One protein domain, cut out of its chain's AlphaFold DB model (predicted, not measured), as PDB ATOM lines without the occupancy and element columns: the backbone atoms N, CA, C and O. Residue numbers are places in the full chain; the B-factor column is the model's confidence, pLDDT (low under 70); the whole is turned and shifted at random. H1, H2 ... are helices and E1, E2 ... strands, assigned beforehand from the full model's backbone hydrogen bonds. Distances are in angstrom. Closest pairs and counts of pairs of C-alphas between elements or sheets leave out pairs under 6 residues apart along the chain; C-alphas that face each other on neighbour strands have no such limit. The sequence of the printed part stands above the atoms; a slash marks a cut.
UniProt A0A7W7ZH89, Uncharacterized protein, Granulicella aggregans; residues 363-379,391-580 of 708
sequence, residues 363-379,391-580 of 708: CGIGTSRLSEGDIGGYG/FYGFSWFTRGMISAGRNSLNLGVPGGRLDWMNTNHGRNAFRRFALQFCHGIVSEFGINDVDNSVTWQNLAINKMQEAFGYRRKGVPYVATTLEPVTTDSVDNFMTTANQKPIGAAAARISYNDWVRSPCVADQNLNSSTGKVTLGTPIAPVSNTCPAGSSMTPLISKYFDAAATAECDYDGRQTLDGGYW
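What this domain is: This is residues 363 to 379 and 391 to 580 of the 708 residues of an uncharacterized protein of Granulicella aggregans (UniProt A0A7W7ZH89). What shape is it? A strongly twisted parallel sheet, E2 E1 E3 E4 E8, is the middle of three layers, with H5 and H6 on one face and H1 on the other. The hairpin E6 E7 and the loop after E5 lie at opposite ends of the longest axis. What makes it up? The printed part has 207 residues, with seven named helices and eight named strands, E1 H1 E2 H2 H3 E3 H4 H5 E4 E5 H6 E6 E7 E8 H7 along the chain; the class is mixed, with under half of the residues in named elements. It is compact, the radius of gyration of the C-alphas 17.3 A, and spans 57 by 43 by 32 A.

How they stand to each other: How do the strands pair? The sheet's order is E2, residues 408 to 410, E1, 363 to 365, E3, 441 to 443, E4, 477 to 480, and E8, 557 to 559. Within hydrogen-bond range are, among them, N 365 and O 442, 2.8 A, and N 478 and O 441, 2.8 A. Where are the helices? H1, residues 396 to 403, H5, 456 to 471, and H6, 505 to 516, are on the sheet. With residues 456 to 460 alone the hub H5 touches H6, the closest C-alphas those of Trp 456 and Tyr 511, 5.3 A. H5 touches H2, residues 418 to 422, the closest C-alphas those of Leu 418 and Asn 462, 6.9 A. How do the helix backbones run? In H1, H2, H5, H6 and H4, residues 447 to 451, every O i to N i+4 pair is within hydrogen-bond range. H3, residues 427 to 434, has 3 of 4, and H7, residues 561 to 565, 0 of 1 but 2 of 2 O i to N i+3 pairs.

Where its parts are: Where are the anchors? E1 begins at C-alpha 363, (162.985, 153.913, 208.117), and H7 ends at C-alpha 565, (156.430, 174.415, 211.438). Which other pieces are there? H5 measures 22.0 A from first to last C-alpha. E6, residues 523 to 526, and E7, 531 to 534, form an antiparallel hairpin, with N 526 and O 531 2.8 A apart; E5, residues 486 to 488, pairs with no named strand.

The domain as a whole: How large is it? The C-alphas farthest apart, those of Asp 491 and Ser 528, are 57.5 A apart. What is missing or unsure? Residues 380 to 390 are not printed, and C-alphas 379 and 391 are 9.5 A apart across the cut. The links E5 to H6 and E7 to E8 are long. The mean pLDDT of the printed part is 70.7, with 92 residues under 70.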
ATOM      1  N   CYS A 363     161.985 153.233 208.935       67.00
ATOM      2  CA  CYS A 363     162.985 153.913 208.117       67.00
ATOM      3  C   CYS A 363     162.514 155.279 207.612       67.00
ATOM      4  O   CYS A 363     161.506 155.390 206.913       67.00
ATOM      5  N   GLY A 364     163.272 156.317 207.955       61.53
ATOM      6  CA  GLY A 364     163.079 157.675 207.453       61.53
ATOM      7  C   GLY A 364     163.913 157.862 206.196       61.53
ATOM      8  O   GLY A 364     165.124 157.638 206.215       61.53
ATOM      9  N   ILE A 365     163.277 158.240 205.094       67.00
ATOM     10  CA  ILE A 365     163.923 158.488 203.806       67.00
ATOM     11  C   ILE A 365     163.575 159.898 203.363       67.00
ATOM     12  O   ILE A 365     162.424 160.314 203.449       67.00
ATOM     13  N   GLY A 366     164.548 160.665 202.894       58.47
ATOM     14  CA  GLY A 366     164.266 162.069 202.661       58.47
ATOM     15  C   GLY A 366     165.470 162.940 202.424       58.47
ATOM     16  O   GLY A 366     166.559 162.479 202.070       58.47
ATOM     17  N   THR A 367     165.232 164.233 202.592       52.81
ATOM     18  CA  THR A 367     166.169 165.281 202.220       52.81
ATOM     19  C   THR A 367     165.990 166.451 203.158       52.81
ATOM     20  O   THR A 367     164.877 166.963 203.259       52.81
ATOM     21  N   SER A 368     167.077 166.970 203.718       47.06
ATOM     22  CA  SER A 368     167.095 168.392 204.026       47.06
ATOM     23  C   SER A 368     167.626 169.162 202.822       47.06
ATOM     24  O   SER A 368     168.455 168.678 202.038       47.06
ATOM     25  N   ARG A 369     167.117 170.380 202.657       41.09
ATOM     26  CA  ARG A 369     167.679 171.383 201.747       41.09
ATOM     27  C   ARG A 369     168.662 172.314 202.466       41.09
ATOM     28  O   ARG A 369     169.530 172.920 201.840       41.09
ATOM     29  N   LEU A 370     168.529 172.422 203.785       36.91
ATOM     30  CA  LEU A 370     169.163 173.441 204.612       36.91
ATOM     31  C   LEU A 370     170.503 172.934 205.178       36.91
ATOM     32  O   LEU A 370     170.677 172.733 206.366       36.91
ATOM     33  N   SER A 371     171.453 172.744 204.254       27.05
ATOM     34  CA  SER A 371     172.904 172.565 204.472       27.05
ATOM     35  C   SER A 371     173.369 171.565 205.546       27.05
ATOM     36  O   SER A 371     173.576 171.922 206.700       27.05
ATOM     37  N   GLU A 372     173.736 170.368 205.069       32.25
ATOM     38  CA  GLU A 372     174.835 169.509 205.568       32.25
ATOM     39  C   GLU A 372     174.695 168.878 206.972       32.25
ATOM     40  O   GLU A 372     175.199 167.773 207.176       32.25
ATOM     41  N   GLY A 373     173.965 169.486 207.908       33.41
ATOM     42  CA  GLY A 373     173.888 169.045 209.302       33.41
ATOM     43  C   GLY A 373     172.913 167.897 209.599       33.41
ATOM     44  O   GLY A 373     173.230 167.042 210.419       33.41
ATOM     45  N   ASP A 374     171.753 167.821 208.932       35.78
ATOM     46  CA  ASP A 374     170.668 166.871 209.282       35.78
ATOM     47  C   ASP A 374     171.044 165.388 209.174       35.78
ATOM     48  O   ASP A 374     170.406 164.526 209.776       35.78
ATOM     49  N   ILE A 375     172.037 165.089 208.335       35.06
ATOM     50  CA  ILE A 375     172.413 163.734 207.903       35.06
ATOM     51  C   ILE A 375     173.920 163.485 208.140       35.06
ATOM     52  O   ILE A 375     174.430 162.392 207.899       35.06
ATOM     53  N   GLY A 376     174.639 164.468 208.695       26.12
ATOM     54  CA  GLY A 376     176.050 164.383 209.094       26.12
ATOM     55  C   GLY A 376     176.297 163.628 210.408       26.12
ATOM     56  O   GLY A 376     177.252 163.935 211.113       26.12
ATOM     57  N   GLY A 377     175.444 162.658 210.757       27.25
ATOM     58  CA  GLY A 377     175.444 161.926 212.033       27.25
ATOM     59  C   GLY A 377     176.585 160.916 212.232       27.25
ATOM     60  O   GLY A 377     176.365 159.864 212.825       27.25
ATOM     61  N   TYR A 378     177.792 161.204 211.740       24.11
ATOM     62  CA  TYR A 378     178.993 160.452 212.109       24.11
ATOM     63  C   TYR A 378     179.478 160.943 213.476       24.11
ATOM     64  O   TYR A 378     180.019 162.039 213.593       24.11
ATOM     65  N   GLY A 379     179.252 160.135 214.514       25.17
ATOM     66  CA  GLY A 379     179.515 160.506 215.906       25.17
ATOM     67  C   GLY A 379     180.998 160.702 216.226       25.17
ATOM     68  O   GLY A 379     181.697 159.750 216.560       25.17
ATOM     69  N   PHE A 391     174.670 168.197 221.688       37.06
ATOM     70  CA  PHE A 391     175.482 167.668 220.576       37.06
ATOM     71  C   PHE A 391     174.593 166.896 219.585       37.06
ATOM     72  O   PHE A 391     173.738 166.114 219.984       37.06
ATOM     73  N   TYR A 392     174.800 167.138 218.284       38.78
ATOM     74  CA  TYR A 392     174.095 166.517 217.146       38.78
ATOM     75  C   TYR A 392     172.559 166.510 217.241       38.78
ATOM     76  O   TYR A 392     171.923 165.535 217.633       38.78
ATOM     77  N   GLY A 393     171.946 167.613 216.797       44.28
ATOM     78  CA  GLY A 393     170.492 167.735 216.700       44.28
ATOM     79  C   GLY A 393     169.884 166.724 215.725       44.28
ATOM     80  O   GLY A 393     169.914 166.939 214.515       44.28
ATOM     81  N   PHE A 394     169.303 165.650 216.266       49.69
ATOM     82  CA  PHE A 394     168.503 164.664 215.536       49.69
ATOM     83  C   PHE A 394     167.433 165.332 214.653       49.69
ATOM     84  O   PHE A 394     166.797 166.300 215.081       49.69
ATOM     85  N   SER A 395     167.175 164.781 213.460       62.38
ATOM     86  CA  SER A 395     166.021 165.187 212.641       62.38
ATOM     87  C   SER A 395     164.708 164.986 213.408       62.38
ATOM     88  O   SER A 395     164.654 164.182 214.347       62.38
ATOM     89  N   TRP A 396     163.631 165.676 213.014       69.50
ATOM     90  CA  TRP A 396     162.337 165.501 213.684       69.50
ATOM     91  C   TRP A 396     161.860 164.046 213.618       69.50
ATOM     92  O   TRP A 396     161.342 163.545 214.613       69.50
ATOM     93  N   PHE A 397     162.132 163.331 212.517       71.38
ATOM     94  CA  PHE A 397     161.873 161.895 212.409       71.38
ATOM     95  C   PHE A 397     162.619 161.114 213.497       71.38
ATOM     96  O   PHE A 397     161.984 160.436 214.300       71.38
ATOM     97  N   THR A 398     163.947 161.237 213.596       67.31
ATOM     98  CA  THR A 398     164.725 160.475 214.589       67.31
ATOM     99  C   THR A 398     164.374 160.877 216.027       67.31
ATOM    100  O   THR A 398     164.236 160.005 216.883       67.31
ATOM    101  N   ARG A 399     164.134 162.167 216.301       67.88
ATOM    102  CA  ARG A 399     163.654 162.639 217.611       67.88
ATOM    103  C   ARG A 399     162.282 162.052 217.952       67.88
ATOM    104  O   ARG A 399     162.108 161.539 219.051       67.88
ATOM    105  N   GLY A 400     161.331 162.082 217.020       67.69
ATOM    106  CA  GLY A 400     159.988 161.546 217.229       67.69
ATOM    107  C   GLY A 400     159.949 160.021 217.342       67.69
ATOM    108  O   GLY A 400     159.198 159.487 218.150       67.69
ATOM    109  N   MET A 401     160.818 159.313 216.622       72.94
ATOM    110  CA  MET A 401     161.028 157.871 216.776       72.94
ATOM    111  C   MET A 401     161.553 157.507 218.169       72.94
ATOM    112  O   MET A 401     161.001 156.620 218.821       72.94
ATOM    113  N   ILE A 402     162.560 158.243 218.659       65.00
ATOM    114  CA  ILE A 402     163.081 158.109 220.027       65.00
ATOM    115  C   ILE A 402     161.973 158.389 221.054       65.00
ATOM    116  O   ILE A 402     161.785 157.597 221.975       65.00
ATOM    117  N   SER A 403     161.204 159.469 220.882       69.94
ATOM    118  CA  SER A 403     160.082 159.823 221.764       69.94
ATOM    119  C   SER A 403     158.901 158.843 221.695       69.94
ATOM    120  O   SER A 403     158.167 158.724 222.670       69.94
ATOM    121  N   ALA A 404     158.726 158.120 220.586       67.38
ATOM    122  CA  ALA A 404     157.739 157.047 220.434       67.38
ATOM    123  C   ALA A 404     158.248 155.670 220.905       67.38
ATOM    124  O   ALA A 404     157.512 154.689 220.786       67.38
ATOM    125  N   GLY A 405     159.492 155.579 221.393       67.75
ATOM    126  CA  GLY A 405     160.100 154.335 221.870       67.75
ATOM    127  C   GLY A 405     160.358 153.298 220.772       67.75
ATOM    128  O   GLY A 405     160.142 152.114 221.009       67.75
ATOM    129  N   ARG A 406     160.762 153.720 219.563       65.00
ATOM    130  CA  ARG A 406     160.926 152.829 218.396       65.00
ATOM    131  C   ARG A 406     162.304 152.932 217.746       65.00
ATOM    132  O   ARG A 406     162.858 154.022 217.611       65.00
ATOM    133  N   ASN A 407     162.797 151.801 217.240       64.94
ATOM    134  CA  ASN A 407     164.034 151.736 216.463       64.94
ATOM    135  C   ASN A 407     163.875 152.428 215.102       64.94
ATOM    136  O   ASN A 407     162.909 152.184 214.375       64.94
ATOM    137  N   SER A 408     164.837 153.287 214.747       63.66
ATOM    138  CA  SER A 408     164.803 154.095 213.524       63.66
ATOM    139  C   SER A 408     166.095 154.019 212.722       63.66
ATOM    140  O   SER A 408     167.168 154.264 213.273       63.66
ATOM    141  N   LEU A 409     165.981 153.820 211.412       64.44
ATOM    142  CA  LEU A 409     167.078 153.981 210.464       64.44
ATOM    143  C   LEU A 409     166.833 155.229 209.604       64.44
ATOM    144  O   LEU A 409     165.924 155.261 208.775       64.44
ATOM    145  N   ASN A 410     167.627 156.281 209.812       65.31
ATOM    146  CA  ASN A 410     167.572 157.490 208.989       65.31
ATOM    147  C   ASN A 410     168.490 157.318 207.766       65.31
ATOM    148  O   ASN A 410     169.700 157.143 207.898       65.31
ATOM    149  N   LEU A 411     167.896 157.351 206.574       64.81
ATOM    150  CA  LEU A 411     168.548 157.149 205.281       64.81
ATOM    151  C   LEU A 411     168.503 158.415 204.411       64.81
ATOM    152  O   LEU A 411     168.569 158.313 203.184       64.81
ATOM    153  N   GLY A 412     168.392 159.607 205.001       62.75
ATOM    154  CA  GLY A 412     168.328 160.864 204.253       62.75
ATOM    155  C   GLY A 412     169.536 161.145 203.337       62.75
ATOM    156  O   GLY A 412     170.582 160.484 203.398       62.75
ATOM    157  N   VAL A 413     169.391 162.149 202.462       61.84
ATOM    158  CA  VAL A 413     170.473 162.749 201.655       61.84
ATOM    159  C   VAL A 413     170.305 164.279 201.597       61.84
ATOM    160  O   VAL A 413     169.276 164.734 201.094       61.84
ATOM    161  N   PRO A 414     171.288 165.098 202.032       59.09
ATOM    162  CA  PRO A 414     171.235 166.548 201.841       59.09
ATOM    163  C   PRO A 414     171.215 166.876 200.348       59.09
ATOM    164  O   PRO A 414     172.016 166.330 199.588       59.09
ATOM    165  N   GLY A 415     170.281 167.722 199.912       63.31
ATOM    166  CA  GLY A 415     170.090 168.015 198.486       63.31
ATOM    167  C   GLY A 415     169.619 166.822 197.639       63.31
ATOM    168  O   GLY A 415     169.629 166.914 196.414       63.31
ATOM    169  N   GLY A 416     169.226 165.701 198.259       68.06
ATOM    170  CA  GLY A 416     168.694 164.532 197.556       68.06
ATOM    171  C   GLY A 416     167.403 164.836 196.798       68.06
ATOM    172  O   GLY A 416     166.762 165.854 197.038       68.06
ATOM    173  N   ARG A 417     166.996 163.930 195.907       75.38
ATOM    174  CA  ARG A 417     165.741 164.005 195.142       75.38
ATOM    175  C   ARG A 417     165.147 162.612 194.943       75.38
ATOM    176  O   ARG A 417     165.865 161.612 195.059       75.38
ATOM    177  N   LEU A 418     163.856 162.523 194.636       76.50
ATOM    178  CA  LEU A 418     163.173 161.236 194.487       76.50
ATOM    179  C   LEU A 418     163.579 160.504 193.194       76.50
ATOM    180  O   LEU A 418     163.629 159.274 193.163       76.50
ATOM    181  N   ASP A 419     163.970 161.236 192.145       70.75
ATOM    182  CA  ASP A 419     164.581 160.655 190.940       70.75
ATOM    183  C   ASP A 419     165.949 160.001 191.234       70.75
ATOM    184  O   ASP A 419     166.274 158.944 190.686       70.75
ATOM    185  N   TRP A 420     166.729 160.558 192.166       68.94
ATOM    186  CA  TRP A 420     168.002 159.968 192.596       68.94
ATOM    187  C   TRP A 420     167.798 158.670 193.375       68.94
ATOM    188  O   TRP A 420     168.553 157.720 193.172       68.94
ATOM    189  N   MET A 421     166.782 158.588 194.239       64.50
ATOM    190  CA  MET A 421     166.410 157.320 194.886       64.50
ATOM    191  C   MET A 421     165.928 156.273 193.883       64.50
ATOM    192  O   MET A 421     166.049 155.077 194.150       64.50
ATOM    193  N   ASN A 422     165.422 156.699 192.723       61.91
ATOM    194  CA  ASN A 422     164.960 155.796 191.678       61.91
ATOM    195  C   ASN A 422     166.041 155.324 190.692       61.91
ATOM    196  O   ASN A 422     165.807 154.360 189.957       61.91
ATOM    197  N   THR A 423     167.241 155.909 190.727       59.31
ATOM    198  CA  THR A 423     168.388 155.511 189.895       59.31
ATOM    199  C   THR A 423     169.427 154.710 190.693       59.31
ATOM    200  O   THR A 423     169.736 155.006 191.846       59.31
ATOM    201  N   ASN A 424     170.001 153.666 190.083       51.50
ATOM    202  CA  ASN A 424     170.856 152.676 190.768       51.50
ATOM    203  C   ASN A 424     172.301 153.166 191.047       51.50
ATOM    204  O   ASN A 424     173.263 152.399 190.975       51.50
ATOM    205  N   HIS A 425     172.489 154.449 191.361       46.47
ATOM    206  CA  HIS A 425     173.810 155.041 191.572       46.47
ATOM    207  C   HIS A 425     174.320 154.848 193.010       46.47
ATOM    208  O   HIS A 425     174.070 155.659 193.902       46.47
ATOM    209  N   GLY A 426     175.100 153.781 193.218       54.56
ATOM    210  CA  GLY A 426     176.022 153.601 194.351       54.56
ATOM    211  C   GLY A 426     175.392 153.798 195.733       54.56
ATOM    212  O   GLY A 426     174.781 152.881 196.277       54.56
ATOM    213  N   ARG A 427     175.518 155.009 196.297       50.25
ATOM    214  CA  ARG A 427     174.969 155.381 197.616       50.25
ATOM    215  C   ARG A 427     173.469 155.078 197.760       50.25
ATOM    216  O   ARG A 427     173.017 154.850 198.877       50.25
ATOM    217  N   ASN A 428     172.702 155.065 196.669       54.84
ATOM    218  CA  ASN A 428     171.255 154.825 196.715       54.84
ATOM    219  C   ASN A 428     170.878 153.342 196.551       54.84
ATOM    220  O   ASN A 428     169.800 152.945 196.990       54.84
ATOM    221  N   ALA A 429     171.786 152.500 196.040       54.47
ATOM    222  CA  ALA A 429     171.609 151.047 196.052       54.47
ATOM    223  C   ALA A 429     171.600 150.511 197.495       54.47
ATOM    224  O   ALA A 429     170.683 149.782 197.868       54.47
ATOM    225  N   PHE A 430     172.529 150.977 198.345       55.81
ATOM    226  CA  PHE A 430     172.518 150.652 199.777       55.81
ATOM    227  C   PHE A 430     171.209 151.076 200.459       55.81
ATOM    228  O   PHE A 430     170.640 150.288 201.205       55.81
ATOM    229  N   ARG A 431     170.677 152.273 200.164       61.25
ATOM    230  CA  ARG A 431     169.379 152.716 200.714       61.25
ATOM    231  C   ARG A 431     168.239 151.793 200.285       61.25
ATOM    232  O   ARG A 431     167.492 151.332 201.136       61.25
ATOM    233  N   ARG A 432     168.140 151.466 198.992       63.22
ATOM    234  CA  ARG A 432     167.150 150.514 198.445       63.22
ATOM    235  C   ARG A 432     167.288 149.086 198.990       63.22
ATOM    236  O   ARG A 432     166.316 148.337 198.967       63.22
ATOM    237  N   PHE A 433     168.474 148.698 199.454       61.56
ATOM    238  CA  PHE A 433     168.708 147.438 200.159       61.56
ATOM    239  C   PHE A 433     168.279 147.531 201.631       61.56
ATOM    240  O   PHE A 433     167.465 146.730 202.078       61.56
ATOM    241  N   ALA A 434     168.730 148.557 202.357       59.22
ATOM    242  CA  ALA A 434     168.341 148.816 203.744       59.22
ATOM    243  C   ALA A 434     166.816 148.967 203.912       59.22
ATOM    244  O   ALA A 434     166.252 148.487 204.891       59.22
ATOM    245  N   LEU A 435     166.133 149.543 202.914       63.81
ATOM    246  CA  LEU A 435     164.677 149.735 202.896       63.81
ATOM    247  C   LEU A 435     163.844 148.446 202.828       63.81
ATOM    248  O   LEU A 435     162.619 148.506 202.873       63.81
ATOM    249  N   GLN A 436     164.488 147.283 202.733       61.25
ATOM    250  CA  GLN A 436     163.824 145.978 202.722       61.25
ATOM    251  C   GLN A 436     163.661 145.385 204.129       61.25
ATOM    252  O   GLN A 436     162.846 144.491 204.303       61.25
ATOM    253  N   PHE A 437     164.371 145.924 205.128       63.69
ATOM    254  CA  PHE A 437     164.326 145.489 206.532       63.69
ATOM    255  C   PHE A 437     163.416 146.386 207.402       63.69
ATOM    256  O   PHE A 437     163.441 146.329 208.630       63.69
ATOM    257  N   CYS A 438     162.629 147.258 206.764       68.12
ATOM    258  CA  CYS A 438     161.855 148.311 207.412       68.12
ATOM    259  C   CYS A 438     160.383 147.915 207.572       68.12
ATOM    260  O   CYS A 438     159.699 147.646 206.589       68.12
ATOM    261  N   HIS A 439     159.866 147.993 208.797       74.69
ATOM    262  CA  HIS A 439     158.461 147.741 209.148       74.69
ATOM    263  C   HIS A 439     157.525 148.910 208.804       74.69
ATOM    264  O   HIS A 439     156.312 148.823 208.977       74.69
ATOM    265  N   GLY A 440     158.088 150.016 208.327       79.75
ATOM    266  CA  GLY A 440     157.368 151.179 207.839       79.75
ATOM    267  C   GLY A 440     158.342 152.231 207.327       79.75
ATOM    268  O   GLY A 440     159.480 152.321 207.800       79.75
ATOM    269  N   ILE A 441     157.913 152.995 206.327       82.62
ATOM    270  CA  ILE A 441     158.744 153.978 205.626       82.62
ATOM    271  C   ILE A 441     158.084 155.350 205.703       82.62
ATOM    272  O   ILE A 441     156.913 155.487 205.358       82.62
ATOM    273  N   VAL A 442     158.843 156.366 206.114       83.44
ATOM    274  CA  VAL A 442     158.433 157.778 206.105       83.44
ATOM    275  C   VAL A 442     159.244 158.496 205.036       83.44
ATOM    276  O   VAL A 442     160.468 158.491 205.110       83.44
ATOM    277  N   SER A 443     158.581 159.066 204.025       85.69
ATOM    278  CA  SER A 443     159.237 159.681 202.864       85.69
ATOM    279  C   SER A 443     159.068 161.201 202.848       85.69
ATOM    280  O   SER A 443     158.032 161.715 202.417       85.69
ATOM    281  N   GLU A 444     160.136 161.901 203.235       81.25
ATOM    282  CA  GLU A 444     160.298 163.367 203.269       81.25
ATOM    283  C   GLU A 444     160.867 163.930 201.944       81.25
ATOM    284  O   GLU A 444     161.099 165.128 201.802       81.25
ATOM    285  N   PHE A 445     161.118 163.076 200.940       80.62
ATOM    286  CA  PHE A 445     161.544 163.518 199.600       80.62
ATOM    287  C   PHE A 445     160.547 164.493 198.960       80.62
ATOM    288  O   PHE A 445     159.342 164.371 199.175       80.62
ATOM    289  N   GLY A 446     161.031 165.374 198.081       83.06
ATOM    290  CA  GLY A 446     160.185 166.195 197.214       83.06
ATOM    291  C   GLY A 446     160.498 167.684 197.221       83.06
ATOM    292  O   GLY A 446     160.259 168.352 196.218       83.06
ATOM    293  N   ILE A 447     161.071 168.223 198.302       82.38
ATOM    294  CA  ILE A 447     161.280 169.677 198.392       82.38
ATOM    295  C   ILE A 447     162.390 170.179 197.459       82.38
ATOM    296  O   ILE A 447     162.272 171.250 196.865       82.38
ATOM    297  N   ASN A 448     163.436 169.376 197.255       79.25
ATOM    298  CA  ASN A 448     164.451 169.651 196.239       79.25
ATOM    299  C   ASN A 448     163.940 169.328 194.828       79.25
ATOM    300  O   ASN A 448     164.377 169.962 193.873       79.25
ATOM    301  N   ASP A 449     163.013 168.377 194.677       85.94
ATOM    302  CA  ASP A 449     162.375 168.066 193.398       85.94
ATOM    303  C   ASP A 449     161.580 169.286 192.886       85.94
ATOM    304  O   ASP A 449     161.870 169.772 191.793       85.94
ATOM    305  N   VAL A 450     160.662 169.854 193.686       85.19
ATOM    306  CA  VAL A 450     159.885 171.046 193.271       85.19
ATOM    307  C   VAL A 450     160.752 172.291 193.065       85.19
ATOM    308  O   VAL A 450     160.447 173.112 192.204       85.19
ATOM    309  N   ASP A 451     161.864 172.419 193.795       81.62
ATOM    310  CA  ASP A 451     162.842 173.495 193.585       81.62
ATOM    311  C   ASP A 451     163.651 173.335 192.290       81.62
ATOM    312  O   ASP A 451     163.983 174.317 191.635       81.62
ATOM    313  N   ASN A 452     163.905 172.093 191.869       84.00
ATOM    314  CA  ASN A 452     164.486 171.763 190.564       84.00
ATOM    315  C   ASN A 452     163.416 171.764 189.447       84.00
ATOM    316  O   ASN A 452     163.558 171.064 188.443       84.00
ATOM    317  N   SER A 453     162.339 172.537 189.620       87.75
ATOM    318  CA  SER A 453     161.216 172.688 188.683       87.75
ATOM    319  C   SER A 453     160.472 171.389 188.328       87.75
ATOM    320  O   SER A 453     159.776 171.338 187.311       87.75
ATOM    321  N   VAL A 454     160.562 170.335 189.151       87.25
ATOM    322  CA  VAL A 454     159.694 169.157 188.996       87.25
ATOM    323  C   VAL A 454     158.270 169.558 189.378       87.25
ATOM    324  O   VAL A 454     158.024 170.066 190.471       87.25
ATOM    325  N   THR A 455     157.310 169.331 188.482       90.00
ATOM    326  CA  THR A 455     155.903 169.641 188.760       90.00
ATOM    327  C   THR A 455     155.386 168.807 189.934       90.00
ATOM    328  O   THR A 455     155.786 167.653 190.121       90.00
ATOM    329  N   TRP A 456     154.464 169.367 190.720       89.25
ATOM    330  CA  TRP A 456     153.920 168.670 191.888       89.25
ATOM    331  C   TRP A 456     153.230 167.349 191.502       89.25
ATOM    332  O   TRP A 456     153.323 166.372 192.241       89.25
ATOM    333  N   GLN A 457     152.627 167.278 190.305       88.00
ATOM    334  CA  GLN A 457     152.056 166.049 189.749       88.00
ATOM    335  C   GLN A 457     153.133 164.987 189.493       88.00
ATOM    336  O   GLN A 457     152.937 163.824 189.839       88.00
ATOM    337  N   ASN A 458     154.283 165.363 188.924       84.88
ATOM    338  CA  ASN A 458     155.374 164.421 188.666       84.88
ATOM    339  C   ASN A 458     155.987 163.910 189.979       84.88
ATOM    340  O   ASN A 458     156.271 162.719 190.101       84.88
ATOM    341  N   LEU A 459     156.119 164.775 190.990       87.25
ATOM    342  CA  LEU A 459     156.520 164.360 192.335       87.25
ATOM    343  C   LEU A 459     155.505 163.381 192.956       87.25
ATOM    344  O   LEU A 459     155.900 162.330 193.456       87.25
ATOM    345  N   ALA A 460     154.207 163.679 192.877       86.75
ATOM    346  CA  ALA A 460     153.141 162.809 193.375       86.75
ATOM    347  C   ALA A 460     153.099 161.440 192.657       86.75
ATOM    348  O   ALA A 460     152.945 160.404 193.309       86.75
ATOM    349  N   ILE A 461     153.331 161.398 191.337       81.31
ATOM    350  CA  ILE A 461     153.520 160.146 190.581       81.31
ATOM    351  C   ILE A 461     154.727 159.374 191.124       81.31
ATOM    352  O   ILE A 461     154.593 158.196 191.457       81.31
ATOM    353  N   ASN A 462     155.886 160.022 191.270       82.56
ATOM    354  CA  ASN A 462     157.107 159.383 191.767       82.56
ATOM    355  C   ASN A 462     156.929 158.825 193.195       82.56
ATOM    356  O   ASN A 462     157.385 157.716 193.481       82.56
ATOM    357  N   LYS A 463     156.207 159.539 194.071       85.88
ATOM    358  CA  LYS A 463     155.829 159.079 195.420       85.88
ATOM    359  C   LYS A 463     154.949 157.834 195.380       85.88
ATOM    360  O   LYS A 463     155.189 156.893 196.129       85.88
ATOM    361  N   MET A 464     153.961 157.783 194.488       83.44
ATOM    362  CA  MET A 464     153.122 156.592 194.322       83.44
ATOM    363  C   MET A 464     153.873 155.405 193.705       83.44
ATOM    364  O   MET A 464     153.596 154.268 194.080       83.44
ATOM    365  N   GLN A 465     154.830 155.639 192.797       78.50
ATOM    366  CA  GLN A 465     155.705 154.582 192.272       78.50
ATOM    367  C   GLN A 465     156.571 153.976 193.386       78.50
ATOM    368  O   GLN A 465     156.665 152.753 193.494       78.50
ATOM    369  N   GLU A 466     157.147 154.824 194.245       79.25
ATOM    370  CA  GLU A 466     157.896 154.401 195.431       79.25
ATOM    371  C   GLU A 466     156.997 153.609 196.403       79.25
ATOM    372  O   GLU A 466     157.297 152.461 196.737       79.25
ATOM    373  N   ALA A 467     155.843 154.168 196.777       81.19
ATOM    374  CA  ALA A 467     154.872 153.538 197.671       81.19
ATOM    375  C   ALA A 467     154.363 152.177 197.154       81.19
ATOM    376  O   ALA A 467     154.203 151.233 197.927       81.19
ATOM    377  N   PHE A 468     154.149 152.038 195.840       78.38
ATOM    378  CA  PHE A 468     153.752 150.776 195.210       78.38
ATOM    379  C   PHE A 468     154.821 149.682 195.345       78.38
ATOM    380  O   PHE A 468     154.478 148.519 195.572       78.38
ATOM    381  N   GLY A 469     156.105 150.050 195.260       73.38
ATOM    382  CA  GLY A 469     157.224 149.132 195.479       73.38
ATOM    383  C   GLY A 469     157.249 148.547 196.894       73.38
ATOM    384  O   GLY A 469     157.514 147.357 197.057       73.38
ATOM    385  N   TYR A 470     156.902 149.350 197.903       75.50
ATOM    386  CA  TYR A 470     156.870 148.923 199.306       75.50
ATOM    387  C   TYR A 470     155.565 148.220 199.697       75.50
ATOM    388  O   TYR A 470     155.613 147.180 200.354       75.50
ATOM    389  N   ARG A 471     154.409 148.669 199.186       75.06
ATOM    390  CA  ARG A 471     153.117 147.985 199.381       75.06
ATOM    391  C   ARG A 471     153.145 146.535 198.887       75.06
ATOM    392  O   ARG A 471     152.532 145.673 199.508       75.06
ATOM    393  N   ARG A 472     153.883 146.242 197.807       70.19
ATOM    394  CA  ARG A 472     154.113 144.867 197.313       70.19
ATOM    395  C   ARG A 472     154.813 143.947 198.320       70.19
ATOM    396  O   ARG A 472     154.692 142.736 198.184       70.19
ATOM    397  N   LYS A 473     155.511 144.509 199.311       69.62
ATOM    398  CA  LYS A 473     156.200 143.798 200.399       69.62
ATOM    399  C   LYS A 473     155.439 143.857 201.731       69.62
ATOM    400  O   LYS A 473     156.004 143.542 202.768       69.62
ATOM    401  N   GLY A 474     154.194 144.344 201.732       74.88
ATOM    402  CA  GLY A 474     153.416 144.598 202.950       74.88
ATOM    403  C   GLY A 474     153.869 145.815 203.770       74.88
ATOM    404  O   GLY A 474     153.189 146.182 204.723       74.88
ATOM    405  N   VAL A 475     154.969 146.478 203.393       75.75
ATOM    406  CA  VAL A 475     155.551 147.592 204.152       75.75
ATOM    407  C   VAL A 475     154.675 148.848 204.013       75.75
ATOM    408  O   VAL A 475     154.464 149.315 202.886       75.75
ATOM    409  N   PRO A 476     154.170 149.430 205.120       83.94
ATOM    410  CA  PRO A 476     153.379 150.648 205.079       83.94
ATOM    411  C   PRO A 476     154.240 151.854 204.696       83.94
ATOM    412  O   PRO A 476     155.349 152.048 205.200       83.94
ATOM    413  N   TYR A 477     153.694 152.697 203.823       85.19
ATOM    414  CA  TYR A 477     154.360 153.886 203.304       85.19
ATOM    415  C   TYR A 477     153.639 155.152 203.763       85.19
ATOM    416  O   TYR A 477     152.430 155.305 203.571       85.19
ATOM    417  N   VAL A 478     154.395 156.070 204.354       87.81
ATOM    418  CA  VAL A 478     153.932 157.349 204.880       87.81
ATOM    419  C   VAL A 478     154.534 158.465 204.036       87.81
ATOM    420  O   VAL A 478     155.749 158.655 204.015       87.81
ATOM    421  N   ALA A 479     153.681 159.223 203.353       88.00
ATOM    422  CA  ALA A 479     154.097 160.479 202.737       88.00
ATOM    423  C   ALA A 479     154.126 161.589 203.797       88.00
ATOM    424  O   ALA A 479     153.277 161.614 204.690       88.00
ATOM    425  N   THR A 480     155.063 162.528 203.691       88.00
ATOM    426  CA  THR A 480     154.973 163.795 204.427       88.00
ATOM    427  C   THR A 480     154.580 164.925 203.489       88.00
ATOM    428  O   THR A 480     154.843 164.873 202.282       88.00
ATOM    429  N   THR A 481     153.971 165.963 204.052       88.62
ATOM    430  CA  THR A 481     153.968 167.292 203.435       88.62
ATOM    431  C   THR A 481     155.399 167.830 203.349       88.62
ATOM    432  O   THR A 481     156.304 167.366 204.049       88.62
ATOM    433  N   LEU A 482     155.601 168.825 202.497       86.06
ATOM    434  CA  LEU A 482     156.853 169.540 202.326       86.06
ATOM    435  C   LEU A 482     156.837 170.826 203.155       86.06
ATOM    436  O   LEU A 482     155.964 171.683 202.995       86.06
ATOM    437  N   GLU A 483     157.838 170.937 204.018       83.69
ATOM    438  CA  GLU A 483     158.105 172.083 204.885       83.69
ATOM    439  C   GLU A 483     158.363 173.366 204.066       83.69
ATOM    440  O   GLU A 483     158.853 173.282 202.931       83.69
ATOM    441  N   PRO A 484     158.041 174.560 204.602       78.31
ATOM    442  CA  PRO A 484     158.249 175.830 203.913       78.31
ATOM    443  C   PRO A 484     159.723 176.029 203.554       78.31
ATOM    444  O   PRO A 484     160.630 175.542 204.227       78.31
ATOM    445  N   VAL A 485     159.989 176.771 202.477       74.19
ATOM    446  CA  VAL A 485     161.365 177.093 202.089       74.19
ATOM    447  C   VAL A 485     161.476 178.527 201.635       74.19
ATOM    448  O   VAL A 485     160.645 179.053 200.894       74.19
ATOM    449  N   THR A 486     162.578 179.118 202.065       76.50
ATOM    450  CA  THR A 486     162.900 180.529 201.971       76.50
ATOM    451  C   THR A 486     164.354 180.656 201.505       76.50
ATOM    452  O   THR A 486     165.225 179.997 202.071       76.50
ATOM    453  N   THR A 487     164.639 181.435 200.453       72.12
ATOM    454  CA  THR A 487     165.999 181.539 199.876       72.12
ATOM    455  C   THR A 487     166.963 182.298 200.776       72.12
ATOM    456  O   THR A 487     168.133 181.940 200.873       72.12
ATOM    457  N   ASP A 488     166.466 183.363 201.400       73.62
ATOM    458  CA  ASP A 488     167.264 184.387 202.059       73.62
ATOM    459  C   ASP A 488     166.648 184.761 203.412       73.62
ATOM    460  O   ASP A 488     165.422 184.811 203.551       73.62
ATOM    461  N   SER A 489     167.516 185.078 204.374       76.69
ATOM    462  CA  SER A 489     167.196 185.877 205.557       76.69
ATOM    463  C   SER A 489     168.442 186.621 206.062       76.69
ATOM    464  O   SER A 489     169.571 186.148 205.908       76.69
ATOM    465  N   VAL A 490     168.238 187.799 206.661       74.00
ATOM    466  CA  VAL A 490     169.273 188.576 207.373       74.00
ATOM    467  C   VAL A 490     169.433 188.177 208.848       74.00
ATOM    468  O   VAL A 490     170.427 188.539 209.471       74.00
ATOM    469  N   ASP A 491     168.496 187.391 209.383       72.12
ATOM    470  CA  ASP A 491     168.354 187.028 210.799       72.12
ATOM    471  C   ASP A 491     168.412 185.514 211.065       72.12
ATOM    472  O   ASP A 491     167.942 185.051 212.102       72.12
ATOM    473  N   ASN A 492     168.960 184.729 210.130       71.12
ATOM    474  CA  ASN A 492     168.992 183.258 210.190       71.12
ATOM    475  C   ASN A 492     167.589 182.638 210.360       71.12
ATOM    476  O   ASN A 492     167.393 181.630 211.041       71.12
ATOM    477  N   PHE A 493     166.625 183.258 209.677       75.50
ATOM    478  CA  PHE A 493     165.203 182.919 209.575       75.50
ATOM    479  C   PHE A 493     164.397 183.098 210.877       75.50
ATOM    480  O   PHE A 493     163.247 182.670 210.950       75.50
ATOM    481  N   MET A 494     164.959 183.779 211.882       76.69
ATOM    482  CA  MET A 494     164.378 183.968 213.218       76.69
ATOM    483  C   MET A 494     163.071 184.773 213.282       76.69
ATOM    484  O   MET A 494     162.346 184.640 214.269       76.69
ATOM    485  N   THR A 495     162.739 185.576 212.270       78.62
ATOM    486  CA  THR A 495     161.452 186.284 212.156       78.62
ATOM    487  C   THR A 495     160.919 186.202 210.727       78.62
ATOM    488  O   THR A 495     161.684 186.310 209.771       78.62
ATOM    489  N   THR A 496     159.603 186.035 210.560       82.81
ATOM    490  CA  THR A 496     158.951 185.869 209.245       82.81
ATOM    491  C   THR A 496     159.236 187.010 208.276       82.81
ATOM    492  O   THR A 496     159.547 186.757 207.115       82.81
ATOM    493  N   ALA A 497     159.208 188.255 208.761       83.19
ATOM    494  CA  ALA A 497     159.441 189.462 207.969       83.19
ATOM    495  C   ALA A 497     160.827 189.508 207.296       83.19
ATOM    496  O   ALA A 497     160.981 190.160 206.264       83.19
ATOM    497  N   ASN A 498     161.819 188.806 207.855       81.38
ATOM    498  CA  ASN A 498     163.159 188.686 207.283       81.38
ATOM    499  C   ASN A 498     163.324 187.469 206.360       81.38
ATOM    500  O   ASN A 498     164.361 187.357 205.711       81.38
ATOM    501  N   GLN A 499     162.350 186.559 206.283       84.12
ATOM    502  CA  GLN A 499     162.407 185.385 205.412       84.12
ATOM    503  C   GLN A 499     161.809 185.685 204.032       84.12
ATOM    504  O   GLN A 499     160.767 186.326 203.907       84.12
ATOM    505  N   LYS A 500     162.421 185.142 202.976       85.25
ATOM    506  CA  LYS A 500     161.947 185.298 201.593       85.25
ATOM    507  C   LYS A 500     161.561 183.948 200.968       85.25
ATOM    508  O   LYS A 500     162.474 183.200 200.620       85.25
ATOM    509  N   PRO A 501     160.264 183.612 200.809       81.88
ATOM    510  CA  PRO A 501     159.817 182.336 200.235       81.88
ATOM    511  C   PRO A 501     160.344 182.050 198.818       81.88
ATOM    512  O   PRO A 501     160.578 182.966 198.027       81.88
ATOM    513  N   ILE A 502     160.515 180.766 198.480       78.81
ATOM    514  CA  ILE A 502     160.962 180.331 197.143       78.81
ATOM    515  C   ILE A 502     159.864 180.449 196.074       78.81
ATOM    516  O   ILE A 502     158.676 180.294 196.352       78.81
ATOM    517  N   GLY A 503     160.268 180.581 194.804       79.31
ATOM    518  CA  GLY A 503     159.340 180.584 193.662       79.31
ATOM    519  C   GLY A 503     158.522 179.292 193.495       79.31
ATOM    520  O   GLY A 503     157.404 179.340 192.991       79.31
ATOM    521  N   ALA A 504     159.019 178.145 193.976       80.62
ATOM    522  CA  ALA A 504     158.287 176.873 193.929       80.62
ATOM    523  C   ALA A 504     157.200 176.726 195.019       80.62
ATOM    524  O   ALA A 504     156.609 175.652 195.146       80.62
ATOM    525  N   ALA A 505     156.895 177.778 195.794       84.88
ATOM    526  CA  ALA A 505     155.883 177.734 196.852       84.88
ATOM    527  C   ALA A 505     154.520 177.213 196.357       84.88
ATOM    528  O   ALA A 505     153.963 176.323 196.984       84.88
ATOM    529  N   ALA A 506     154.023 177.660 195.198       88.31
ATOM    530  CA  ALA A 506     152.749 177.173 194.653       88.31
ATOM    531  C   ALA A 506     152.748 175.651 194.377       88.31
ATOM    532  O   ALA A 506     151.751 174.975 194.628       88.31
ATOM    533  N   ALA A 507     153.876 175.097 193.916       88.81
ATOM    534  CA  ALA A 507     154.034 173.656 193.713       88.81
ATOM    535  C   ALA A 507     154.139 172.891 195.045       88.81
ATOM    536  O   ALA A 507     153.591 171.795 195.148       88.81
ATOM    537  N   ARG A 508     154.774 173.481 196.073       89.44
ATOM    538  CA  ARG A 508     154.785 172.945 197.448       89.44
ATOM    539  C   ARG A 508     153.360 172.772 197.974       89.44
ATOM    540  O   ARG A 508     153.001 171.677 198.384       89.44
ATOM    541  N   ILE A 509     152.552 173.828 197.883       89.88
ATOM    542  CA  ILE A 509     151.181 173.870 198.411       89.88
ATOM    543  C   ILE A 509     150.295 172.842 197.697       89.88
ATOM    544  O   ILE A 509     149.699 171.985 198.340       89.88
ATOM    545  N   SER A 510     150.308 172.820 196.358       89.25
ATOM    546  CA  SER A 510     149.537 171.822 195.595       89.25
ATOM    547  C   SER A 510     149.964 170.371 195.870       89.25
ATOM    548  O   SER A 510     149.132 169.464 195.800       89.25
ATOM    549  N   TYR A 511     151.240 170.127 196.197       90.12
ATOM    550  CA  TYR A 511     151.693 168.816 196.667       90.12
ATOM    551  C   TYR A 511     151.212 168.520 198.098       90.12
ATOM    552  O   TYR A 511     150.778 167.401 198.363       90.12
ATOM    553  N   ASN A 512     151.258 169.495 199.012       90.31
ATOM    554  CA  ASN A 512     150.813 169.350 200.401       90.31
ATOM    555  C   ASN A 512     149.323 169.004 200.482       90.31
ATOM    556  O   ASN A 512     148.954 168.037 201.150       90.31
ATOM    557  N   ASP A 513     148.485 169.717 199.730       88.62
ATOM    558  CA  ASP A 513     147.058 169.419 199.600       88.62
ATOM    559  C   ASP A 513     146.831 167.990 199.099       88.62
ATOM    560  O   ASP A 513     146.086 167.220 199.712       88.62
ATOM    561  N   TRP A 514     147.542 167.587 198.040       89.06
ATOM    562  CA  TRP A 514     147.491 166.212 197.548       89.06
ATOM    563  C   TRP A 514     147.965 165.190 198.594       89.06
ATOM    564  O   TRP A 514     147.343 164.143 198.724       89.06
ATOM    565  N   VAL A 515     148.992 165.460 199.404       88.44
ATOM    566  CA  VAL A 515     149.403 164.538 200.481       88.44
ATOM    567  C   VAL A 515     148.305 164.361 201.535       88.44
ATOM    568  O   VAL A 515     148.108 163.243 202.019       88.44
ATOM    569  N   ARG A 516     147.567 165.427 201.866       87.81
ATOM    570  CA  ARG A 516     146.463 165.381 202.842       87.81
ATOM    571  C   ARG A 516     145.244 164.611 202.329       87.81
ATOM    572  O   ARG A 516     144.580 163.943 203.120       87.81
ATOM    573  N   SER A 517     144.962 164.683 201.024       83.94
ATOM    574  CA  SER A 517     143.900 163.919 200.347       83.94
ATOM    575  C   SER A 517     144.413 163.330 199.016       83.94
ATOM    576  O   SER A 517     144.179 163.915 197.953       83.94
ATOM    577  N   PRO A 518     145.118 162.177 199.035       72.62
ATOM    578  CA  PRO A 518     145.890 161.696 197.886       72.62
ATOM    579  C   PRO A 518     145.015 161.010 196.838       72.62
ATOM    580  O   PRO A 518     144.830 159.790 196.823       72.62
ATOM    581  N   CYS A 519     144.478 161.828 195.939       72.00
ATOM    582  CA  CYS A 519     143.570 161.435 194.867       72.00
ATOM    583  C   CYS A 519     144.289 161.196 193.529       72.00
ATOM    584  O   CYS A 519     145.266 161.875 193.197       72.00
ATOM    585  N   VAL A 520     143.760 160.271 192.721       71.62
ATOM    586  CA  VAL A 520     144.166 160.049 191.322       71.62
ATOM    587  C   VAL A 520     142.970 159.837 190.403       71.62
ATOM    588  O   VAL A 520     141.991 159.187 190.781       71.62
ATOM    589  N   ALA A 521     143.082 160.349 189.176       56.84
ATOM    590  CA  ALA A 521     142.039 160.249 188.156       56.84
ATOM    591  C   ALA A 521     141.912 158.851 187.511       56.84
ATOM    592  O   ALA A 521     140.891 158.566 186.894       56.84
ATOM    593  N   ASP A 522     142.928 157.985 187.637       58.94
ATOM    594  CA  ASP A 522     142.926 156.614 187.102       58.94
ATOM    595  C   ASP A 522     143.902 155.700 187.885       58.94
ATOM    596  O   ASP A 522     144.937 156.159 188.376       58.94
ATOM    597  N   GLN A 523     143.580 154.404 187.987       58.16
ATOM    598  CA  GLN A 523     144.454 153.327 188.482       58.16
ATOM    599  C   GLN A 523     144.347 152.071 187.602       58.16
ATOM    600  O   GLN A 523     144.034 150.975 188.075       58.16
ATOM    601  N   ASN A 524     144.633 152.208 186.309       56.16
ATOM    602  CA  ASN A 524     144.684 151.071 185.398       56.16
ATOM    603  C   ASN A 524     145.890 150.156 185.695       56.16
ATOM    604  O   ASN A 524     147.024 150.385 185.261       56.16
ATOM    605  N   LEU A 525     145.632 149.068 186.427       50.34
ATOM    606  CA  LEU A 525     146.558 147.947 186.572       50.34
ATOM    607  C   LEU A 525     146.638 147.206 185.231       50.34
ATOM    608  O   LEU A 525     145.721 146.486 184.845       50.34
ATOM    609  N   ASN A 526     147.739 147.404 184.506       49.94
ATOM    610  CA  ASN A 526     147.951 146.824 183.187       49.94
ATOM    611  C   ASN A 526     148.169 145.307 183.323       49.94
ATOM    612  O   ASN A 526     149.251 144.832 183.683       49.94
ATOM    613  N   SER A 527     147.108 144.550 183.047       42.19
ATOM    614  CA  SER A 527     147.020 143.105 183.277       42.19
ATOM    615  C   SER A 527     147.979 142.269 182.427       42.19
ATOM    616  O   SER A 527     148.341 141.173 182.848       42.19
ATOM    617  N   SER A 528     148.444 142.773 181.279       39.66
ATOM    618  CA  SER A 528     149.405 142.075 180.411       39.66
ATOM    619  C   SER A 528     150.876 142.338 180.754       39.66
ATOM    620  O   SER A 528     151.747 141.631 180.254       39.66
ATOM    621  N   THR A 529     151.177 143.318 181.616       50.25
ATOM    622  CA  THR A 529     152.559 143.634 182.042       50.25
ATOM    623  C   THR A 529     152.783 143.566 183.552       50.25
ATOM    624  O   THR A 529     153.924 143.674 184.004       50.25
ATOM    625  N   GLY A 530     151.720 143.441 184.354       46.31
ATOM    626  CA  GLY A 530     151.799 143.481 185.816       46.31
ATOM    627  C   GLY A 530     152.259 144.833 186.378       46.31
ATOM    628  O   GLY A 530     152.650 144.912 187.547       46.31
ATOM    629  N   LYS A 531     152.246 145.899 185.566       49.97
ATOM    630  CA  LYS A 531     152.589 147.270 185.967       49.97
ATOM    631  C   LYS A 531     151.311 148.058 186.243       49.97
ATOM    632  O   LYS A 531     150.355 147.973 185.483       49.97
ATOM    633  N   VAL A 532     151.287 148.851 187.311       55.75
ATOM    634  CA  VAL A 532     150.218 149.843 187.500       55.75
ATOM    635  C   VAL A 532     150.579 151.084 186.700       55.75
ATOM    636  O   VAL A 532     151.603 151.713 186.967       55.75
ATOM    637  N   THR A 533     149.736 151.441 185.732       62.78
ATOM    638  CA  THR A 533     149.761 152.775 185.139       62.78
ATOM    639  C   THR A 533     149.073 153.705 186.126       62.78
ATOM    640  O   THR A 533     147.854 153.676 186.286       62.78
ATOM    641  N   LEU A 534     149.870 154.493 186.843       65.44
ATOM    642  CA  LEU A 534     149.361 155.507 187.758       65.44
ATOM    643  C   LEU A 534     148.799 156.668 186.934       65.44
ATOM    644  O   LEU A 534     149.539 157.289 186.171       65.44
ATOM    645  N   GLY A 535     147.504 156.941 187.083       65.31
ATOM    646  CA  GLY A 535     146.865 158.098 186.470       65.31
ATOM    647  C   GLY A 535     147.359 159.417 187.061       65.31
ATOM    648  O   GLY A 535     147.999 159.459 188.114       65.31
ATOM    649  N   THR A 536     147.026 160.513 186.381       76.00
ATOM    650  CA  THR A 536     147.404 161.867 186.795       76.00
ATOM    651  C   THR A 536     146.905 162.168 188.220       76.00
ATOM    652  O   THR A 536     145.704 162.027 188.486       76.00
ATOM    653  N   PRO A 537     147.789 162.602 189.139       70.94
ATOM    654  CA  PRO A 537     147.403 163.166 190.426       70.94
ATOM    655  C   PRO A 537     146.574 164.431 190.239       70.94
ATOM    656  O   PRO A 537     146.852 165.249 189.361       70.94
ATOM    657  N   ILE A 538     145.573 164.605 191.091       68.56
ATOM    658  CA  ILE A 538     144.648 165.737 191.047       68.56
ATOM    659  C   ILE A 538     144.637 166.440 192.399       68.56
ATOM    660  O   ILE A 538     144.639 165.785 193.439       68.56
ATOM    661  N   ALA A 539     144.646 167.772 192.376       66.62
ATOM    662  CA  ALA A 539     144.583 168.562 193.595       66.62
ATOM    663  C   ALA A 539     143.173 168.432 194.206       66.62
ATOM    664  O   ALA A 539     142.182 168.539 193.471       66.62
ATOM    665  N   PRO A 540     143.052 168.191 195.520       61.47
ATOM    666  CA  PRO A 540     141.761 168.104 196.188       61.47
ATOM    667  C   PRO A 540     141.137 169.501 196.307       61.47
ATOM    668  O   PRO A 540     141.444 170.267 197.212       61.47
ATOM    669  N   VAL A 541     140.216 169.833 195.394       56.62
ATOM    670  CA  VAL A 541     139.447 171.103 195.415       56.62
ATOM    671  C   VAL A 541     138.506 171.190 196.638       56.62
ATOM    672  O   VAL A 541     137.973 172.241 196.977       56.62
ATOM    673  N   SER A 542     138.309 170.056 197.307       54.56
ATOM    674  CA  SER A 542     137.835 169.891 198.682       54.56
ATOM    675  C   SER A 542     138.401 168.554 199.196       54.56
ATOM    676  O   SER A 542     138.934 167.792 198.391       54.56
ATOM    677  N   ASN A 543     138.265 168.213 200.485       54.75
ATOM    678  CA  ASN A 543     138.799 166.959 201.071       54.75
ATOM    679  C   ASN A 543     138.081 165.660 200.608       54.75
ATOM    680  O   ASN A 543     138.017 164.668 201.333       54.75
ATOM    681  N   THR A 544     137.519 165.659 199.401       58.28
ATOM    682  CA  THR A 544     136.971 164.505 198.691       58.28
ATOM    683  C   THR A 544     137.552 164.473 197.279       58.28
ATOM    684  O   THR A 544     137.705 165.505 196.623       58.28
ATOM    685  N   CYS A 545     137.882 163.279 196.782       63.78
ATOM    686  CA  CYS A 545     138.330 163.149 195.400       63.78
ATOM    687  C   CYS A 545     137.188 163.519 194.433       63.78
ATOM    688  O   CYS A 545     136.058 163.071 194.648       63.78
ATOM    689  N   PRO A 546     137.463 164.283 193.355       65.19
ATOM    690  CA  PRO A 546     136.502 164.535 192.285       65.19
ATOM    691  C   PRO A 546     135.822 163.255 191.781       65.19
ATOM    692  O   PRO A 546     136.449 162.199 191.697       65.19
ATOM    693  N   ALA A 547     134.537 163.345 191.428       57.78
ATOM    694  CA  ALA A 547     133.737 162.184 191.036       57.78
ATOM    695  C   ALA A 547     134.403 161.370 189.906       57.78
ATOM    696  O   ALA A 547     134.842 161.925 188.901       57.78
ATOM    697  N   GLY A 548     134.486 160.048 190.091       59.44
ATOM    698  CA  GLY A 548     135.214 159.124 189.208       59.44
ATOM    699  C   GLY A 548     136.685 158.895 189.585       59.44
ATOM    700  O   GLY A 548     137.281 157.935 189.111       59.44
ATOM    701  N   SER A 549     137.256 159.712 190.474       60.31
ATOM    702  CA  SER A 549     138.630 159.561 190.973       60.31
ATOM    703  C   SER A 549     138.679 158.760 192.277       60.31
ATOM    704  O   SER A 549     137.730 158.776 193.063       60.31
ATOM    705  N   SER A 550     139.801 158.091 192.548       61.41
ATOM    706  CA  SER A 550     139.990 157.272 193.757       61.41
ATOM    707  C   SER A 550     141.039 157.865 194.702       61.41
ATOM    708  O   SER A 550     142.038 158.431 194.254       61.41
ATOM    709  N   MET A 551     140.835 157.709 196.017       64.81
ATOM    710  CA  MET A 551     141.925 157.855 196.992       64.81
ATOM    711  C   MET A 551     142.917 156.718 196.770       64.81
ATOM    712  O   MET A 551     142.509 155.558 196.693       64.81
ATOM    713  N   THR A 552     144.209 157.022 196.673       69.06
ATOM    714  CA  THR A 552     145.211 156.011 196.332       69.06
ATOM    715  C   THR A 552     145.505 155.079 197.518       69.06
ATOM    716  O   THR A 552     146.048 155.525 198.528       69.06
ATOM    717  N   PRO A 553     145.241 153.759 197.420       69.75
ATOM    718  CA  PRO A 553     145.522 152.801 198.494       69.75
ATOM    719  C   PRO A 553     147.017 152.431 198.582       69.75
ATOM    720  O   PRO A 553     147.372 151.367 199.088       69.75
ATOM    721  N   LEU A 554     147.895 153.269 198.022       78.31
ATOM    722  CA  LEU A 554     149.350 153.109 198.013       78.31
ATOM    723  C   LEU A 554     150.008 153.837 199.188       78.31
ATOM    724  O   LEU A 554     150.952 153.317 199.772       78.31
ATOM    725  N   ILE A 555     149.483 155.007 199.560       83.81
ATOM    726  CA  ILE A 555     149.943 155.780 200.716       83.81
ATOM    727  C   ILE A 555     149.112 155.336 201.924       83.81
ATOM    728  O   ILE A 555     147.894 155.487 201.946       83.81
ATOM    729  N   SER A 556     149.759 154.739 202.924       85.06
ATOM    730  CA  SER A 556     149.083 154.103 204.063       85.06
ATOM    731  C   SER A 556     148.530 155.123 205.066       85.06
ATOM    732  O   SER A 556     147.456 154.905 205.642       85.06
ATOM    733  N   LYS A 557     149.274 156.221 205.275       88.00
ATOM    734  CA  LYS A 557     148.941 157.430 206.057       88.00
ATOM    735  C   LYS A 557     149.776 158.613 205.532       88.00
ATOM    736  O   LYS A 557     150.722 158.395 204.779       88.00
ATOM    737  N   TYR A 558     149.499 159.828 206.002       89.88
ATOM    738  CA  TYR A 558     150.420 160.963 205.880       89.88
ATOM    739  C   TYR A 558     150.720 161.603 207.240       89.88
ATOM    740  O   TYR A 558     149.880 161.551 208.143       89.88
ATOM    741  N   PHE A 559     151.893 162.228 207.358       87.69
ATOM    742  CA  PHE A 559     152.245 163.125 208.462       87.69
ATOM    743  C   PHE A 559     152.420 164.556 207.937       87.69
ATOM    744  O   PHE A 559     153.136 164.779 206.961       87.69
ATOM    745  N   ASP A 560     151.754 165.520 208.570       89.25
ATOM    746  CA  ASP A 560     151.805 166.928 208.171       89.25
ATOM    747  C   ASP A 560     152.914 167.660 208.940       89.25
ATOM    748  O   ASP A 560     152.673 168.342 209.936       89.25
ATOM    749  N   ALA A 561     154.157 167.452 208.502       82.25
ATOM    750  CA  ALA A 561     155.322 168.142 209.056       82.25
ATOM    751  C   ALA A 561     155.228 169.664 208.841       82.25
ATOM    752  O   ALA A 561     155.615 170.444 209.710       82.25
ATOM    753  N   ALA A 562     154.643 170.089 207.715       82.88
ATOM    754  CA  ALA A 562     154.549 171.493 207.334       82.88
ATOM    755  C   ALA A 562     153.626 172.253 208.298       82.88
ATOM    756  O   ALA A 562     154.047 173.252 208.879       82.88
ATOM    757  N   ALA A 563     152.451 171.695 208.612       84.62
ATOM    758  CA  ALA A 563     151.521 172.240 209.599       84.62
ATOM    759  C   ALA A 563     152.142 172.478 210.983       84.62
ATOM    760  O   ALA A 563     151.699 173.372 211.705       84.62
ATOM    761  N   THR A 564     153.152 171.697 211.384       78.19
ATOM    762  CA  THR A 564     153.816 171.892 212.685       78.19
ATOM    763  C   THR A 564     154.781 173.078 212.702       78.19
ATOM    764  O   THR A 564     155.031 173.619 213.776       78.19
ATOM    765  N   ALA A 565     155.291 173.505 211.542       76.44
ATOM    766  CA  ALA A 565     156.430 174.415 211.438       76.44
ATOM    767  C   ALA A 565     156.248 175.585 210.451       76.44
ATOM    768  O   ALA A 565     157.205 176.330 210.232       76.44
ATOM    769  N   GLU A 566     155.057 175.779 209.874       84.75
ATOM    770  CA  GLU A 566     154.777 176.846 208.904       84.75
ATOM    771  C   GLU A 566     153.706 177.857 209.352       84.75
ATOM    772  O   GLU A 566     152.768 177.545 210.092       84.75
ATOM    773  N   CYS A 567     153.869 179.101 208.904       88.00
ATOM    774  CA  CYS A 567     153.073 180.252 209.317       88.00
ATOM    775  C   CYS A 567     152.793 181.235 208.175       88.00
ATOM    776  O   CYS A 567     153.408 181.172 207.106       88.00
ATOM    777  N   ASP A 568     151.846 182.143 208.425       89.75
ATOM    778  CA  ASP A 568     151.612 183.334 207.608       89.75
ATOM    779  C   ASP A 568     152.753 184.366 207.758       89.75
ATOM    780  O   ASP A 568     153.673 184.211 208.563       89.75
ATOM    781  N   TYR A 569     152.696 185.448 206.975       88.00
ATOM    782  CA  TYR A 569     153.684 186.534 207.034       88.00
ATOM    783  C   TYR A 569     153.764 187.211 208.418       88.00
ATOM    784  O   TYR A 569     154.833 187.672 208.819       88.00
ATOM    785  N   ASP A 570     152.669 187.211 209.183       87.12
ATOM    786  CA  ASP A 570     152.592 187.798 210.526       87.12
ATOM    787  C   ASP A 570     153.115 186.843 211.625       87.12
ATOM    788  O   ASP A 570     153.098 187.193 212.808       87.12
ATOM    789  N   GLY A 571     153.577 185.637 211.269       83.00
ATOM    790  CA  GLY A 571     154.105 184.640 212.205       83.00
ATOM    791  C   GLY A 571     153.050 183.766 212.885       83.00
ATOM    792  O   GLY A 571     153.376 183.051 213.833       83.00
ATOM    793  N   ARG A 572     151.792 183.777 212.424       87.06
ATOM    794  CA  ARG A 572     150.735 182.891 212.936       87.06
ATOM    795  C   ARG A 572     150.816 181.537 212.248       87.06
ATOM    796  O   ARG A 572     150.707 181.461 211.024       87.06
ATOM    797  N   GLN A 573     150.955 180.467 213.029       87.00
ATOM    798  CA  GLN A 573     150.943 179.091 212.528       87.00
ATOM    799  C   GLN A 573     149.686 178.840 211.679       87.00
ATOM    800  O   GLN A 573     148.564 178.944 212.172       87.00
ATOM    801  N   THR A 574     149.890 178.568 210.390       88.38
ATOM    802  CA  THR A 574     148.847 178.580 209.354       88.38
ATOM    803  C   THR A 574     149.251 177.609 208.258       88.38
ATOM    804  O   THR A 574     150.340 177.756 207.709       88.38
ATOM    805  N   LEU A 575     148.372 176.658 207.917       87.88
ATOM    806  CA  LEU A 575     148.620 175.693 206.840       87.88
ATOM    807  C   LEU A 575     149.044 176.412 205.555       87.88
ATOM    808  O   LEU A 575     148.410 177.377 205.131       87.88
ATOM    809  N   ASP A 576     150.127 175.927 204.961       84.88
ATOM    810  CA  ASP A 576     150.708 176.370 203.698       84.88
ATOM    811  C   ASP A 576     151.195 177.821 203.604       84.88
ATOM    812  O   ASP A 576     151.720 178.211 202.555       84.88
ATOM    813  N   GLY A 577     151.154 178.583 204.707       86.56
ATOM    814  CA  GLY A 577     151.489 180.013 204.756       86.56
ATOM    815  C   GLY A 577     152.872 180.384 204.196       86.56
ATOM    816  O   GLY A 577     153.063 181.500 203.716       86.56
ATOM    817  N   GLY A 578     153.809 179.428 204.150       84.50
ATOM    818  CA  GLY A 578     155.029 179.512 203.336       84.50
ATOM    819  C   GLY A 578     156.246 180.124 204.025       84.50
ATOM    820  O   GLY A 578     157.335 180.081 203.452       84.50
ATOM    821  N   TYR A 579     156.078 180.619 205.251       86.19
ATOM    822  CA  TYR A 579     157.148 181.077 206.133       86.19
ATOM    823  C   TYR A 579     157.389 180.034 207.225       86.19
ATOM    824  O   TYR A 579     156.455 179.373 207.679       86.19
ATOM    825  N   TRP A 580     158.631 179.887 207.676       83.94
ATOM    826  CA  TRP A 580     158.951 179.084 208.853       83.94
ATOM    827  C   TRP A 580     158.437 179.760 210.124       83.94
ATOM    828  O   TRP A 580     158.768 180.922 210.366       83.94
TER     829      TRP A 580